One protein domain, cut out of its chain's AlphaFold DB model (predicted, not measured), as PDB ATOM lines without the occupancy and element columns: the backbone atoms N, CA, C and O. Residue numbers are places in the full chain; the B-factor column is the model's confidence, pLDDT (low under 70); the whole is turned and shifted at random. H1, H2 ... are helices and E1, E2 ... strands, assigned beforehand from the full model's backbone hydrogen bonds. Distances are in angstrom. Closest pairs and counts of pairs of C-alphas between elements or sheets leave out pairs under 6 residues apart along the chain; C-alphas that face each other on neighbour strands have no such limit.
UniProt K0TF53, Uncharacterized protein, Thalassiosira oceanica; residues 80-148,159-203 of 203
ATOM      1  N   SER A  80      35.443 132.998  55.716       56.44
ATOM      2  CA  SER A  80      35.159 133.015  54.274       56.44
ATOM      3  C   SER A  80      35.426 134.383  53.638       56.44
ATOM      4  O   SER A  80      34.916 135.366  54.181       56.44
ATOM      5  N   PRO A  81      36.167 134.471  52.515       62.38
ATOM      6  CA  PRO A  81      36.512 135.752  51.912       62.38
ATOM      7  C   PRO A  81      35.242 136.586  51.760       62.38
ATOM      8  O   PRO A  81      34.326 136.189  51.040       62.38
ATOM      9  N   HIS A  82      35.164 137.695  52.499       71.06
ATOM     10  CA  HIS A  82      34.023 138.591  52.412       71.06
ATOM     11  C   HIS A  82      34.002 139.159  50.995       71.06
ATOM     12  O   HIS A  82      34.890 139.914  50.591       71.06
ATOM     13  N   GLU A  83      33.011 138.725  50.222       83.06
ATOM     14  CA  GLU A  83      32.800 139.158  48.852       83.06
ATOM     15  C   GLU A  83      31.637 140.147  48.837       83.06
ATOM     16  O   GLU A  83      30.508 139.808  49.200       83.06
ATOM     17  N   THR A  84      31.909 141.367  48.390       83.56
ATOM     18  CA  THR A  84      30.861 142.331  48.057       83.56
ATOM     19  C   THR A  84      30.666 142.295  46.554       83.56
ATOM     20  O   THR A  84      31.612 142.497  45.793       83.56
ATOM     21  N   VAL A  85      29.441 142.031  46.114       81.88
ATOM     22  CA  VAL A  85      29.078 142.027  44.699       81.88
ATOM     23  C   VAL A  85      28.184 143.223  44.427       81.88
ATOM     24  O   VAL A  85      27.159 143.400  45.086       81.88
ATOM     25  N   THR A  86      28.541 144.003  43.414       81.06
ATOM     26  CA  THR A  86      27.680 145.044  42.864       81.06
ATOM     27  C   THR A  86      27.356 144.721  41.415       81.06
ATOM     28  O   THR A  86      28.239 144.584  40.576       81.06
ATOM     29  N   GLU A  87      26.078 144.564  41.097       81.06
ATOM     30  CA  GLU A  87      25.592 144.289  39.750       81.06
ATOM     31  C   GLU A  87      24.996 145.556  39.141       81.06
ATOM     32  O   GLU A  87      24.211 146.256  39.779       81.06
ATOM     33  N   TYR A  88      25.349 145.817  37.884       81.44
ATOM     34  CA  TYR A  88      24.896 146.964  37.110       81.44
ATOM     35  C   TYR A  88      24.276 146.453  35.815       81.44
ATOM     36  O   TYR A  88      24.939 145.810  35.000       81.44
ATOM     37  N   THR A  89      23.000 146.741  35.584       74.75
ATOM     38  CA  THR A  89      22.355 146.427  34.303       74.75
ATOM     39  C   THR A  89      22.083 147.715  33.560       74.75
ATOM     40  O   THR A  89      21.244 148.497  33.996       74.75
ATOM     41  N   GLY A  90      22.778 147.935  32.443       69.50
ATOM     42  CA  GLY A  90      22.623 149.156  31.661       69.50
ATOM     43  C   GLY A  90      22.634 148.928  30.158       69.50
ATOM     44  O   GLY A  90      23.067 147.896  29.651       69.50
ATOM     45  N   VAL A  91      22.135 149.910  29.418       63.47
ATOM     46  CA  VAL A  91      22.217 149.920  27.955       63.47
ATOM     47  C   VAL A  91      23.407 150.786  27.569       63.47
ATOM     48  O   VAL A  91      23.411 151.985  27.838       63.47
ATOM     49  N   LEU A  92      24.430 150.188  26.954       61.56
ATOM     50  CA  LEU A  92      25.523 150.965  26.373       61.56
ATOM     51  C   LEU A  92      25.021 151.599  25.081       61.56
ATOM     52  O   LEU A  92      24.649 150.892  24.148       61.56
ATOM     53  N   TRP A  93      25.034 152.928  25.028       53.75
ATOM     54  CA  TRP A  93      24.497 153.713  23.913       53.75
ATOM     55  C   TRP A  93      25.101 153.377  22.538       53.75
ATOM     56  O   TRP A  93      24.450 153.596  21.522       53.75
ATOM     57  N   PHE A  94      26.326 152.848  22.496       61.78
ATOM     58  CA  PHE A  94      27.012 152.472  21.256       61.78
ATOM     59  C   PHE A  94      26.797 151.008  20.849       61.78
ATOM     60  O   PHE A  94      27.236 150.603  19.773       61.78
ATOM     61  N   LEU A  95      26.148 150.195  21.688       57.91
ATOM     62  CA  LEU A  95      25.738 148.858  21.282       57.91
ATOM     63  C   LEU A  95      24.380 148.925  20.580       57.91
ATOM     64  O   LEU A  95      23.528 149.722  20.976       57.91
ATOM     65  N   PRO A  96      24.149 148.094  19.543       57.53
ATOM     66  CA  PRO A  96      22.875 148.076  18.840       57.53
ATOM     67  C   PRO A  96      21.723 147.910  19.832       57.53
ATOM     68  O   PRO A  96      21.691 146.942  20.589       57.53
ATOM     69  N   THR A  97      20.752 148.821  19.792       57.97
ATOM     70  CA  THR A  97      19.591 148.883  20.704       57.97
ATOM     71  C   THR A  97      18.726 147.620  20.715       57.97
ATOM     72  O   THR A  97      17.907 147.435  21.612       57.97
ATOM     73  N   ARG A  98      18.906 146.732  19.730       64.62
ATOM     74  CA  ARG A  98      18.257 145.415  19.655       64.62
ATOM     75  C   ARG A  98      18.848 144.395  20.633       64.62
ATOM     76  O   ARG A  98      18.181 143.415  20.953       64.62
ATOM     77  N   ASN A  99      20.065 144.624  21.123       56.94
ATOM     78  CA  ASN A  99      20.674 143.789  22.144       56.94
ATOM     79  C   ASN A  99      20.208 144.280  23.513       56.94
ATOM     80  O   ASN A  99      20.482 145.410  23.915       56.94
ATOM     81  N   ARG A 100      19.481 143.402  24.216       62.75
ATOM     82  CA  ARG A 100      19.163 143.534  25.644       62.75
ATOM     83  C   ARG A 100      20.437 144.013  26.350       62.75
ATOM     84  O   ARG A 100      21.483 143.415  26.121       62.75
ATOM     85  N   GLY A 101      20.347 145.120  27.092       67.62
ATOM     86  CA  GLY A 101      21.495 145.862  27.625       67.62
ATOM     87  C   GLY A 101      22.599 144.992  28.232       67.62
ATOM     88  O   GLY A 101      22.381 143.853  28.647       67.62
ATOM     89  N   VAL A 102      23.812 145.531  28.291       72.56
ATOM     90  CA  VAL A 102      24.936 144.792  28.861       72.56
ATOM     91  C   VAL A 102      24.791 144.761  30.372       72.56
ATOM     92  O   VAL A 102      24.648 145.790  31.035       72.56
ATOM     93  N   ARG A 103      24.839 143.550  30.915       82.19
ATOM     94  CA  ARG A 103      24.925 143.344  32.355       82.19
ATOM     95  C   ARG A 103      26.385 143.283  32.734       82.19
ATOM     96  O   ARG A 103      27.122 142.457  32.193       82.19
ATOM     97  N   PHE A 104      26.766 144.139  33.661       83.94
ATOM     98  CA  PHE A 104      28.053 144.116  34.320       83.94
ATOM     99  C   PHE A 104      27.868 143.739  35.782       83.94
ATOM    100  O   PHE A 104      26.806 143.938  36.368       83.94
ATOM    101  N   ARG A 105      28.917 143.200  36.380       88.00
ATOM    102  CA  ARG A 105      29.035 143.131  37.828       88.00
ATOM    103  C   ARG A 105      30.467 143.372  38.239       88.00
ATOM    104  O   ARG A 105      31.384 142.938  37.547       88.00
ATOM    105  N   GLU A 106      30.634 144.040  39.356       86.88
ATOM    106  CA  GLU A 106      31.895 144.222  40.043       86.88
ATOM    107  C   GLU A 106      31.878 143.358  41.295       86.88
ATOM    108  O   GLU A 106      30.875 143.259  42.000       86.88
ATOM    109  N   ILE A 107      32.979 142.662  41.526       88.00
ATOM    110  CA  ILE A 107      33.153 141.763  42.654       88.00
ATOM    111  C   ILE A 107      34.369 142.262  43.414       88.00
ATOM    112  O   ILE A 107      35.489 142.143  42.918       88.00
ATOM    113  N   LEU A 108      34.141 142.822  44.598       88.06
ATOM    114  CA  LEU A 108      35.189 143.251  45.508       88.06
ATOM    115  C   LEU A 108      35.476 142.142  46.518       88.06
ATOM    116  O   LEU A 108      34.564 141.604  47.148       88.06
ATOM    117  N   ARG A 109      36.756 141.811  46.677       88.56
ATOM    118  CA  ARG A 109      37.254 140.787  47.596       88.56
ATOM    119  C   ARG A 109      38.443 141.320  48.367       88.56
ATOM    120  O   ARG A 109      39.399 141.806  47.769       88.56
ATOM    121  N   VAL A 110      38.421 141.164  49.683       88.06
ATOM    122  CA  VAL A 110      39.627 141.348  50.494       88.06
ATOM    123  C   VAL A 110      40.460 140.074  50.368       88.06
ATOM    124  O   VAL A 110      40.020 139.003  50.782       88.06
ATOM    125  N   LEU A 111      41.627 140.173  49.733       89.12
ATOM    126  CA  LEU A 111      42.533 139.040  49.526       89.12
ATOM    127  C   LEU A 111      43.378 138.763  50.769       89.12
ATOM    128  O   LEU A 111      43.633 137.607  51.094       89.12
ATOM    129  N   SER A 112      43.835 139.821  51.438       88.31
ATOM    130  CA  SER A 112      44.629 139.720  52.657       88.31
ATOM    131  C   SER A 112      44.525 140.998  53.479       88.31
ATOM    132  O   SER A 112      44.332 142.087  52.937       88.31
ATOM    133  N   ILE A 113      44.712 140.858  54.784       87.88
ATOM    134  CA  ILE A 113      44.933 141.944  55.738       87.88
ATOM    135  C   ILE A 113      46.209 141.550  56.483       87.88
ATOM    136  O   ILE A 113      46.366 140.371  56.800       87.88
ATOM    137  N   SER A 114      47.151 142.472  56.676       90.06
ATOM    138  CA  SER A 114      48.344 142.170  57.475       90.06
ATOM    139  C   SER A 114      47.985 142.000  58.950       90.06
ATOM    140  O   SER A 114      46.997 142.560  59.420       90.06
ATOM    141  N   ASP A 115      48.797 141.244  59.687       88.25
ATOM    142  CA  ASP A 115      48.524 140.907  61.093       88.25
ATOM    143  C   ASP A 115      48.425 142.145  62.001       88.25
ATOM    144  O   ASP A 115      47.678 142.161  62.977       88.25
ATOM    145  N   ASP A 116      49.154 143.204  61.655       86.94
ATOM    146  CA  ASP A 116      49.151 144.503  62.332       86.94
ATOM    147  C   ASP A 116      48.026 145.444  61.856       86.94
ATOM    148  O   ASP A 116      47.911 146.571  62.337       86.94
ATOM    149  N   GLY A 117      47.222 145.021  60.875       85.19
ATOM    150  CA  GLY A 117      46.194 145.838  60.232       85.19
ATOM    151  C   GLY A 117      46.733 147.031  59.433       85.19
ATOM    152  O   GLY A 117      45.943 147.838  58.945       85.19
ATOM    153  N   SER A 118      48.056 147.168  59.276       86.69
ATOM    154  CA  SER A 118      48.666 148.311  58.588       86.69
ATOM    155  C   SER A 118      48.478 148.262  57.076       86.69
ATOM    156  O   SER A 118      48.599 149.286  56.406       86.69
ATOM    157  N   SER A 119      48.157 147.095  56.517       89.75
ATOM    158  CA  SER A 119      47.936 146.926  55.091       89.75
ATOM    159  C   SER A 119      46.777 145.990  54.773       89.75
ATOM    160  O   SER A 119      46.436 145.075  55.522       89.75
ATOM    161  N   SER A 120      46.141 146.230  53.632       89.62
ATOM    162  CA  SER A 120      45.062 145.402  53.103       89.62
ATOM    163  C   SER A 120      45.191 145.286  51.593       89.62
ATOM    164  O   SER A 120      45.398 146.282  50.903       89.62
ATOM    165  N   THR A 121      45.050 144.074  51.067       90.00
ATOM    166  CA  THR A 121      45.008 143.829  49.624       90.00
ATOM    167  C   THR A 121      43.570 143.575  49.208       90.00
ATOM    168  O   THR A 121      42.938 142.632  49.685       90.00
ATOM    169  N   VAL A 122      43.061 144.395  48.297       88.12
ATOM    170  CA  VAL A 122      41.696 144.318  47.774       88.12
ATOM    171  C   VAL A 122      41.750 144.026  46.283       88.12
ATOM    172  O   VAL A 122      42.491 144.656  45.537       88.12
ATOM    173  N   GLU A 123      40.951 143.073  45.831       90.19
ATOM    174  CA  GLU A 123      40.733 142.779  44.422       90.19
ATOM    175  C   GLU A 123      39.338 143.239  44.009       90.19
ATOM    176  O   GLU A 123      38.353 142.878  44.643       90.19
ATOM    177  N   CYS A 124      39.249 143.981  42.910       88.31
ATOM    178  CA  CYS A 124      38.015 144.261  42.196       88.31
ATOM    179  C   CYS A 124      38.037 143.533  40.846       88.31
ATOM    180  O   CYS A 124      38.899 143.784  40.001       88.31
ATOM    181  N   GLN A 125      37.091 142.621  40.627       90.44
ATOM    182  CA  GLN A 125      36.873 141.984  39.330       90.44
ATOM    183  C   GLN A 125      35.627 142.553  38.669       90.44
ATOM    184  O   GLN A 125      34.523 142.378  39.178       90.44
ATOM    185  N   THR A 126      35.779 143.134  37.485       86.44
ATOM    186  CA  THR A 126      34.634 143.464  36.633       86.44
ATOM    187  C   THR A 126      34.336 142.267  35.736       86.44
ATOM    188  O   THR A 126      35.240 141.666  35.146       86.44
ATOM    189  N   GLN A 127      33.062 141.918  35.606       87.62
ATOM    190  CA  GLN A 127      32.573 140.878  34.710       87.62
ATOM    191  C   GLN A 127      31.423 141.418  33.861       87.62
ATOM    192  O   GLN A 127      30.655 142.256  34.325       87.62
ATOM    193  N   TYR A 128      31.264 140.909  32.640       86.12
ATOM    194  CA  TYR A 128      30.087 141.160  31.803       86.12
ATOM    195  C   TYR A 128      29.377 139.852  31.459       86.12
ATOM    196  O   TYR A 128      30.002 138.792  31.407       86.12
ATOM    197  N   HIS A 129      28.069 139.912  31.230       83.88
ATOM    198  CA  HIS A 129      27.288 138.755  30.805       83.88
ATOM    199  C   HIS A 129      27.156 138.731  29.278       83.88
ATOM    200  O   HIS A 129      26.536 139.624  28.704       83.88
ATOM    201  N   ASP A 130      27.675 137.694  28.618       81.38
ATOM    202  CA  ASP A 130      27.647 137.570  27.146       81.38
ATOM    203  C   ASP A 130      26.314 137.027  26.584       81.38
ATOM    204  O   ASP A 130      26.133 136.920  25.376       81.38
ATOM    205  N   GLY A 131      25.374 136.690  27.469       82.19
ATOM    206  CA  GLY A 131      24.086 136.065  27.137       82.19
ATOM    207  C   GLY A 131      24.017 134.601  27.567       82.19
ATOM    208  O   GLY A 131      22.926 134.112  27.847       82.19
ATOM    209  N   SER A 132      25.173 133.962  27.746       87.12
ATOM    210  CA  SER A 132      25.316 132.582  28.217       87.12
ATOM    211  C   SER A 132      25.981 132.490  29.592       87.12
ATOM    212  O   SER A 132      25.531 131.729  30.445       87.12
ATOM    213  N   ALA A 133      27.031 133.280  29.824       88.19
ATOM    214  CA  ALA A 133      27.855 133.203  31.017       88.19
ATOM    215  C   ALA A 133      28.429 134.570  31.404       88.19
ATOM    216  O   ALA A 133      28.498 135.510  30.605       88.19
ATOM    217  N   TRP A 134      28.886 134.657  32.652       89.44
ATOM    218  CA  TRP A 134      29.690 135.774  33.130       89.44
ATOM    219  C   TRP A 134      31.146 135.607  32.687       89.44
ATOM    220  O   TRP A 134      31.763 134.566  32.922       89.44
ATOM    221  N   ARG A 135      31.699 136.642  32.058       86.06
ATOM    222  CA  ARG A 135      33.082 136.705  31.579       86.06
ATOM    223  C   ARG A 135      33.826 137.792  32.335       86.06
ATOM    224  O   ARG A 135      33.361 138.928  32.381       86.06
ATOM    225  N   VAL A 136      34.977 137.452  32.911       87.94
ATOM    226  CA  VAL A 136      35.848 138.439  33.560       87.94
ATOM    227  C   VAL A 136      36.414 139.370  32.495       87.94
ATOM    228  O   VAL A 136      36.993 138.909  31.512       87.94
ATOM    229  N   CYS A 137      36.218 140.672  32.683       82.94
ATOM    230  CA  CYS A 137      36.664 141.696  31.749       82.94
ATOM    231  C   CYS A 137      37.767 142.598  32.265       82.94
ATOM    232  O   CYS A 137      38.539 143.127  31.466       82.94
ATOM    233  N   SER A 138      37.853 142.764  33.572       86.19
ATOM    234  CA  SER A 138      38.874 143.574  34.211       86.19
ATOM    235  C   SER A 138      39.192 142.974  35.564       86.19
ATOM    236  O   SER A 138      38.318 142.393  36.215       86.19
ATOM    237  N   ARG A 139      40.440 143.128  35.982       88.50
ATOM    238  CA  ARG A 139      40.900 142.800  37.320       88.50
ATOM    239  C   ARG A 139      41.766 143.946  37.812       88.50
ATOM    240  O   ARG A 139      42.744 144.305  37.168       88.50
ATOM    241  N   VAL A 140      41.399 144.512  38.948       86.44
ATOM    242  CA  VAL A 140      42.154 145.561  39.624       86.44
ATOM    243  C   VAL A 140      42.542 145.030  40.993       86.44
ATOM    244  O   VAL A 140      41.685 144.551  41.728       86.44
ATOM    245  N   VAL A 141      43.827 145.064  41.322       87.88
ATOM    246  CA  VAL A 141      44.347 144.702  42.640       87.88
ATOM    247  C   VAL A 141      44.954 145.947  43.256       87.88
ATOM    248  O   VAL A 141      45.831 146.576  42.666       87.88
ATOM    249  N   CYS A 142      44.481 146.281  44.445       87.56
ATOM    250  CA  CYS A 142      44.876 147.461  45.187       87.56
ATOM    251  C   CYS A 142      45.509 147.025  46.500       87.56
ATOM    252  O   CYS A 142      44.923 146.230  47.235       87.56
ATOM    253  N   VAL A 143      46.684 147.560  46.806       88.06
ATOM    254  CA  VAL A 143      47.304 147.424  48.123       88.06
ATOM    255  C   VAL A 143      47.133 148.750  48.845       88.06
ATOM    256  O   VAL A 143      47.693 149.765  48.437       88.06
ATOM    257  N   LEU A 144      46.333 148.729  49.902       86.88
ATOM    258  CA  LEU A 144      46.122 149.840  50.817       86.88
ATOM    259  C   LEU A 144      47.126 149.703  51.957       86.88
ATOM    260  O   LEU A 144      47.248 148.625  52.536       86.88
ATOM    261  N   ARG A 145      47.843 150.776  52.279       88.12
ATOM    262  CA  ARG A 145      48.750 150.861  53.425       88.12
ATOM    263  C   ARG A 145      48.390 152.086  54.247       88.12
ATOM    264  O   ARG A 145      48.322 153.190  53.714       88.12
ATOM    265  N   SER A 146      48.176 151.892  55.538       82.38
ATOM    266  CA  SER A 146      48.117 152.983  56.497       82.38
ATOM    267  C   SER A 146      49.509 153.605  56.583       82.38
ATOM    268  O   SER A 146      50.478 152.903  56.883       82.38
ATOM    269  N   ALA A 147      49.643 154.897  56.280       71.94
ATOM    270  CA  ALA A 147      50.860 155.609  56.637       71.94
ATOM    271  C   ALA A 147      50.882 155.657  58.167       71.94
ATOM    272  O   ALA A 147      49.955 156.185  58.781       71.94
ATOM    273  N   GLY A 148      51.875 155.008  58.780       64.25
ATOM    274  CA  GLY A 148      51.971 154.909  60.235       64.25
ATOM    275  C   GLY A 148      51.817 156.276  60.903       64.25
ATOM    276  O   GLY A 148      52.174 157.300  60.320       64.25
ATOM    277  N   THR A 159      46.847 159.374  56.585       70.50
ATOM    278  CA  THR A 159      47.190 159.249  55.166       70.50
ATOM    279  C   THR A 159      47.170 157.770  54.782       70.50
ATOM    280  O   THR A 159      47.806 156.945  55.431       70.50
ATOM    281  N   VAL A 160      46.446 157.415  53.722       76.25
ATOM    282  CA  VAL A 160      46.449 156.055  53.170       76.25
ATOM    283  C   VAL A 160      47.249 156.067  51.877       76.25
ATOM    284  O   VAL A 160      46.914 156.783  50.935       76.25
ATOM    285  N   GLN A 161      48.309 155.265  51.818       81.75
ATOM    286  CA  GLN A 161      49.041 155.016  50.586       81.75
ATOM    287  C   GLN A 161      48.362 153.875  49.823       81.75
ATOM    288  O   GLN A 161      48.150 152.792  50.367       81.75
ATOM    289  N   MET A 162      48.047 154.104  48.551       81.31
ATOM    290  CA  MET A 162      47.402 153.116  47.688       81.31
ATOM    291  C   MET A 162      48.288 152.806  46.478       81.31
ATOM    292  O   MET A 162      48.689 153.714  45.756       81.31
ATOM    293  N   ASP A 163      48.583 151.524  46.255       83.06
ATOM    294  CA  ASP A 163      49.211 151.015  45.026       83.06
ATOM    295  C   ASP A 163      48.153 150.255  44.218       83.06
ATOM    296  O   ASP A 163      47.587 149.275  44.711       83.06
ATOM    297  N   VAL A 164      47.855 150.724  43.004       81.19
ATOM    298  CA  VAL A 164      46.812 150.172  42.130       81.19
ATOM    299  C   VAL A 164      47.454 149.485  40.933       81.19
ATOM    300  O   VAL A 164      48.186 150.093  40.155       81.19
ATOM    301  N   ARG A 165      47.108 148.214  40.730       83.31
ATOM    302  CA  ARG A 165      47.478 147.443  39.541       83.31
ATOM    303  C   ARG A 165      46.224 147.009  38.808       83.31
ATOM    304  O   ARG A 165      45.418 146.265  39.357       83.31
ATOM    305  N   SER A 166      46.062 147.450  37.568       77.50
ATOM    306  CA  SER A 166      44.907 147.112  36.740       77.50
ATOM    307  C   SER A 166      45.305 146.287  35.520       77.50
ATOM    308  O   SER A 166      46.315 146.532  34.864       77.50
ATOM    309  N   GLU A 167      44.482 145.292  35.208       78.38
ATOM    310  CA  GLU A 167      44.609 144.448  34.031       78.38
ATOM    311  C   GLU A 167      43.256 144.361  33.319       78.38
ATOM    312  O   GLU A 167      42.250 143.931  33.889       78.38
ATOM    313  N   LEU A 168      43.226 144.757  32.045       72.56
ATOM    314  CA  LEU A 168      42.054 144.581  31.197       72.56
ATOM    315  C   LEU A 168      42.112 143.199  30.536       72.56
ATOM    316  O   LEU A 168      42.950 142.942  29.673       72.56
ATOM    317  N   LEU A 169      41.188 142.325  30.926       74.62
ATOM    318  CA  LEU A 169      41.166 140.914  30.541       74.62
ATOM    319  C   LEU A 169      40.320 140.637  29.291       74.62
ATOM    320  O   LEU A 169      40.467 139.581  28.673       74.62
ATOM    321  N   VAL A 170      39.467 141.574  28.855       66.06
ATOM    322  CA  VAL A 170      38.776 141.407  27.565       66.06
ATOM    323  C   VAL A 170      39.681 141.808  26.421       66.06
ATOM    324  O   VAL A 170      40.067 142.967  26.264       66.06
ATOM    325  N   ARG A 171      39.860 140.867  25.501       54.75
ATOM    326  CA  ARG A 171      40.112 141.196  24.101       54.75
ATOM    327  C   ARG A 171      38.795 141.604  23.455       54.75
ATOM    328  O   ARG A 171      38.194 140.835  22.713       54.75
ATOM    329  N   LEU A 172      38.305 142.798  23.779       49.75
ATOM    330  CA  LEU A 172      37.276 143.387  22.935       49.75
ATOM    331  C   LEU A 172      37.930 143.625  21.565       49.75
ATOM    332  O   LEU A 172      39.106 144.008  21.536       49.75
ATOM    333  N   PRO A 173      37.221 143.433  20.440       50.66
ATOM    334  CA  PRO A 173      37.668 143.901  19.132       50.66
ATOM    335  C   PRO A 173      37.595 145.435  19.104       50.66
ATOM    336  O   PRO A 173      36.822 146.044  18.376       50.66
ATOM    337  N   MET A 174      38.368 146.068  19.978       50.38
ATOM    338  CA  MET A 174      38.532 147.500  20.062       50.38
ATOM    339  C   MET A 174      39.841 147.849  19.360       50.38
ATOM    340  O   MET A 174      40.855 147.178  19.590       50.38
ATOM    341  N   PRO A 175      39.862 148.906  18.533       53.41
ATOM    342  CA  PRO A 175      41.112 149.488  18.070       53.41
ATOM    343  C   PRO A 175      42.038 149.734  19.271       53.41
ATOM    344  O   PRO A 175      41.569 150.163  20.327       53.41
ATOM    345  N   ARG A 176      43.346 149.469  19.130       60.84
ATOM    346  CA  ARG A 176      44.322 149.530  20.245       60.84
ATOM    347  C   ARG A 176      44.206 150.815  21.083       60.84
ATOM    348  O   ARG A 176      44.249 150.755  22.303       60.84
ATOM    349  N   ILE A 177      43.953 151.946  20.425       57.06
ATOM    350  CA  ILE A 177      43.782 153.268  21.048       57.06
ATOM    351  C   ILE A 177      42.610 153.290  22.048       57.06
ATOM    352  O   ILE A 177      42.732 153.845  23.139       57.06
ATOM    353  N   ALA A 178      41.483 152.658  21.708       56.62
ATOM    354  CA  ALA A 178      40.301 152.611  22.566       56.62
ATOM    355  C   ALA A 178      40.517 151.710  23.790       56.62
ATOM    356  O   ALA A 178      40.031 152.021  24.875       56.62
ATOM    357  N   ARG A 179      41.293 150.627  23.647       63.31
ATOM    358  CA  ARG A 179      41.643 149.733  24.760       63.31
ATOM    359  C   ARG A 179      42.411 150.474  25.855       63.31
ATOM    360  O   ARG A 179      42.026 150.417  27.020       63.31
ATOM    361  N   ASP A 180      43.462 151.192  25.476       66.38
ATOM    362  CA  ASP A 180      44.334 151.872  26.437       66.38
ATOM    363  C   ASP A 180      43.624 153.090  27.064       66.38
ATOM    364  O   ASP A 180      43.798 153.392  28.246       66.38
ATOM    365  N   ALA A 181      42.755 153.772  26.304       65.06
ATOM    366  CA  ALA A 181      41.884 154.822  26.834       65.06
ATOM    367  C   ALA A 181      40.892 154.284  27.880       65.06
ATOM    368  O   ALA A 181      40.736 154.891  28.941       65.06
ATOM    369  N   VAL A 182      40.271 153.129  27.621       62.50
ATOM    370  CA  VAL A 182      39.363 152.475  28.574       62.50
ATOM    371  C   VAL A 182      40.109 152.020  29.828       62.50
ATOM    372  O   VAL A 182      39.647 152.313  30.928       62.50
ATOM    373  N   GLY A 183      41.286 151.400  29.693       66.00
ATOM    374  CA  GLY A 183      42.102 150.990  30.844       66.00
ATOM    375  C   GLY A 183      42.476 152.162  31.762       66.00
ATOM    376  O   GLY A 183      42.299 152.084  32.981       66.00
ATOM    377  N   ARG A 184      42.904 153.293  31.178       69.50
ATOM    378  CA  ARG A 184      43.193 154.525  31.934       69.50
ATOM    379  C   ARG A 184      41.952 155.101  32.607       69.50
ATOM    380  O   ARG A 184      42.022 155.501  33.765       69.50
ATOM    381  N   ARG A 185      40.810 155.127  31.909       70.62
ATOM    382  CA  ARG A 185      39.563 155.667  32.468       70.62
ATOM    383  C   ARG A 185      39.059 154.833  33.644       70.62
ATOM    384  O   ARG A 185      38.652 155.418  34.643       70.62
ATOM    385  N   ILE A 186      39.115 153.502  33.543       68.56
ATOM    386  CA  ILE A 186      38.736 152.584  34.629       68.56
ATOM    387  C   ILE A 186      39.616 152.829  35.858       68.56
ATOM    388  O   ILE A 186      39.084 153.070  36.938       68.56
ATOM    389  N   SER A 187      40.941 152.843  35.679       64.25
ATOM    390  CA  SER A 187      41.892 153.033  36.787       64.25
ATOM    391  C   SER A 187      41.677 154.380  37.487       64.25
ATOM    392  O   SER A 187      41.483 154.416  38.695       64.25
ATOM    393  N   SER A 188      41.565 155.468  36.718       69.12
ATOM    394  CA  SER A 188      41.314 156.811  37.262       69.12
ATOM    395  C   SER A 188      39.969 156.927  37.989       69.12
ATOM    396  O   SER A 188      39.872 157.619  38.998       69.12
ATOM    397  N   THR A 189      38.925 156.251  37.499       69.56
ATOM    398  CA  THR A 189      37.608 156.262  38.161       69.56
ATOM    399  C   THR A 189      37.676 155.523  39.491       69.56
ATOM    400  O   THR A 189      37.153 156.009  40.489       69.56
ATOM    401  N   PHE A 190      38.351 154.372  39.516       68.06
ATOM    402  CA  PHE A 190      38.544 153.601  40.736       68.06
ATOM    403  C   PHE A 190      39.347 154.391  41.778       68.06
ATOM    404  O   PHE A 190      38.927 154.486  42.928       68.06
ATOM    405  N   GLU A 191      40.458 155.009  41.370       68.56
ATOM    406  CA  GLU A 191      41.287 155.845  42.246       68.56
ATOM    407  C   GLU A 191      40.493 157.003  42.855       68.56
ATOM    408  O   GLU A 191      40.550 157.213  44.065       68.56
ATOM    409  N   ALA A 192      39.708 157.720  42.044       71.38
ATOM    410  CA  ALA A 192      38.894 158.836  42.517       71.38
ATOM    411  C   ALA A 192      37.874 158.400  43.583       71.38
ATOM    412  O   ALA A 192      37.759 159.046  44.624       71.38
ATOM    413  N   VAL A 193      37.177 157.281  43.357       66.75
ATOM    414  CA  VAL A 193      36.188 156.751  44.310       66.75
ATOM    415  C   VAL A 193      36.857 156.251  45.590       66.75
ATOM    416  O   VAL A 193      36.354 156.502  46.684       66.75
ATOM    417  N   ALA A 194      37.999 155.568  45.478       65.69
ATOM    418  CA  ALA A 194      38.745 155.099  46.641       65.69
ATOM    419  C   ALA A 194      39.201 156.273  47.521       65.69
ATOM    420  O   ALA A 194      39.009 156.242  48.736       65.69
ATOM    421  N   MET A 195      39.728 157.338  46.909       68.62
ATOM    422  CA  MET A 195      40.136 158.551  47.620       68.62
ATOM    423  C   MET A 195      38.956 159.246  48.308       68.62
ATOM    424  O   MET A 195      39.078 159.655  49.462       68.62
ATOM    425  N   GLU A 196      37.802 159.342  47.643       71.62
ATOM    426  CA  GLU A 196      36.586 159.907  48.236       71.62
ATOM    427  C   GLU A 196      36.125 159.094  49.456       71.62
ATOM    428  O   GLU A 196      35.894 159.663  50.526       71.62
ATOM    429  N   PHE A 197      36.057 157.763  49.335       67.38
ATOM    430  CA  PHE A 197      35.668 156.876  50.433       67.38
ATOM    431  C   PHE A 197      36.599 157.015  51.644       67.38
ATOM    432  O   PHE A 197      36.126 157.168  52.772       67.38
ATOM    433  N   ILE A 198      37.915 157.015  51.408       65.56
ATOM    434  CA  ILE A 198      38.922 157.202  52.461       65.56
ATOM    435  C   ILE A 198      38.728 158.568  53.129       65.56
ATOM    436  O   ILE A 198      38.640 158.644  54.352       65.56
ATOM    437  N   SER A 199      38.572 159.637  52.341       65.81
ATOM    438  CA  SER A 199      38.400 160.999  52.862       65.81
ATOM    439  C   SER A 199      37.137 161.183  53.710       65.81
ATOM    440  O   SER A 199      37.134 161.989  54.637       65.81
ATOM    441  N   ASN A 200      36.070 160.436  53.413       62.53
ATOM    442  CA  ASN A 200      34.821 160.470  54.170       62.53
ATOM    443  C   ASN A 200      34.853 159.568  55.410       62.53
ATOM    444  O   ASN A 200      34.134 159.844  56.359       62.53
ATOM    445  N   SER A 201      35.679 158.520  55.413       55.56
ATOM    446  CA  SER A 201      35.828 157.611  56.561       55.56
ATOM    447  C   SER A 201      36.724 158.178  57.668       55.56
ATOM    448  O   SER A 201      36.755 157.635  58.768       55.56
ATOM    449  N   LEU A 202      37.479 159.238  57.367       55.09
ATOM    450  CA  LEU A 202      38.392 159.917  58.293       55.09
ATOM    451  C   LEU A 202      37.795 161.190  58.921       55.09
ATOM    452  O   LEU A 202      38.484 161.845  59.701       55.09
ATOM    453  N   LYS A 203      36.562 161.559  58.556       54.12
ATOM    454  CA  LYS A 203      35.800 162.666  59.155       54.12
ATOM    455  C   LYS A 203      34.888 162.140  60.254       54.12
ATOM    456  O   LYS A 203      34.719 162.878  61.246       54.12
TER     457      LYS A 203
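AT A GLANCE: This is residues 80 to 148 and 159 to 203 of the 203 residues of an uncharacterized protein of Thalassiosira oceanica (UniProt K0TF53). A twisted slab of five strands has one long helix, H1, packed over one of its faces toward the E5 side, while its other face has no named helix on it. Look in the 114 printed residues for E1, E2, E3, E4, E5 and then H1, with the sheet's order E1 - E2 - E3 - E4 - E5, antiparallel throughout. The class is mixed, helices and strands. The whole is only just loose, close to compact, with a radius of gyration of the C-alphas of 16.2 A, and elongated, spanning 53 by 33 by 26 A.

HOW THE PARTS SIT: Start with E1, residues 83 to 90, an edge strand; its hairpin partner is E2, residues 102 to 113, where N 86 and O 106 are 2.8 A apart, within hydrogen-bond range. E2 forms the next hairpin with E3, residues 119 to 129; look at N 107 and O 125, 2.8 A apart. E3 forms a hairpin with E4, residues 134 to 146, where N 124 and O 140 are 2.8 A apart; E4 bends by 61 degrees at residue 137. E1 to E4 make a meander, each strand the antiparallel neighbour of the one before. Past the cut you reach E5, residues 160 to 168, the other edge strand, with N 141 and O 165 2.8 A apart across its pair with E4. E1 and E5 are apart. H1, residues 176 to 201, is on the sheet at a height of 9.3 A, two layers with the helix on one face. It lies over E4 and E5 and runs along the strands, only just, at 27 degrees to E5 on the local plane. The closest C-alphas of H1 and E5 are those of Gly 183 and Leu 168, 6.4 A apart. In H1 every O i to N i+4 pair is within hydrogen-bond range.

IN THESE COORDINATES: Find C-alpha 83 at (32.800, 139.158, 48.852); from there E1 runs 22.3 A to residue 90. E2 measures 33.6 A, E3 32.9 A, E4 34.4 A and E5 25.2 A from first to last C-alpha. Find C-alpha 176 at (44.322, 149.530, 20.245); from there H1 runs 38.2 A to C-alpha 201 at (35.828, 157.611, 56.561).

THE WHOLE: The two C-alphas farthest apart are those of Arg 98 and Gly 148, 53.6 A. Residues 149 to 158 are not printed, and C-alphas 148 and 159 are 8.2 A apart across the cut. The link from E1 to E2, 11 residues, is long. The mean pLDDT of the printed part is 74.9; 46 residues are under 70, among them residues 90 to 101 and 170 to 184, and H1 has a mean of 66.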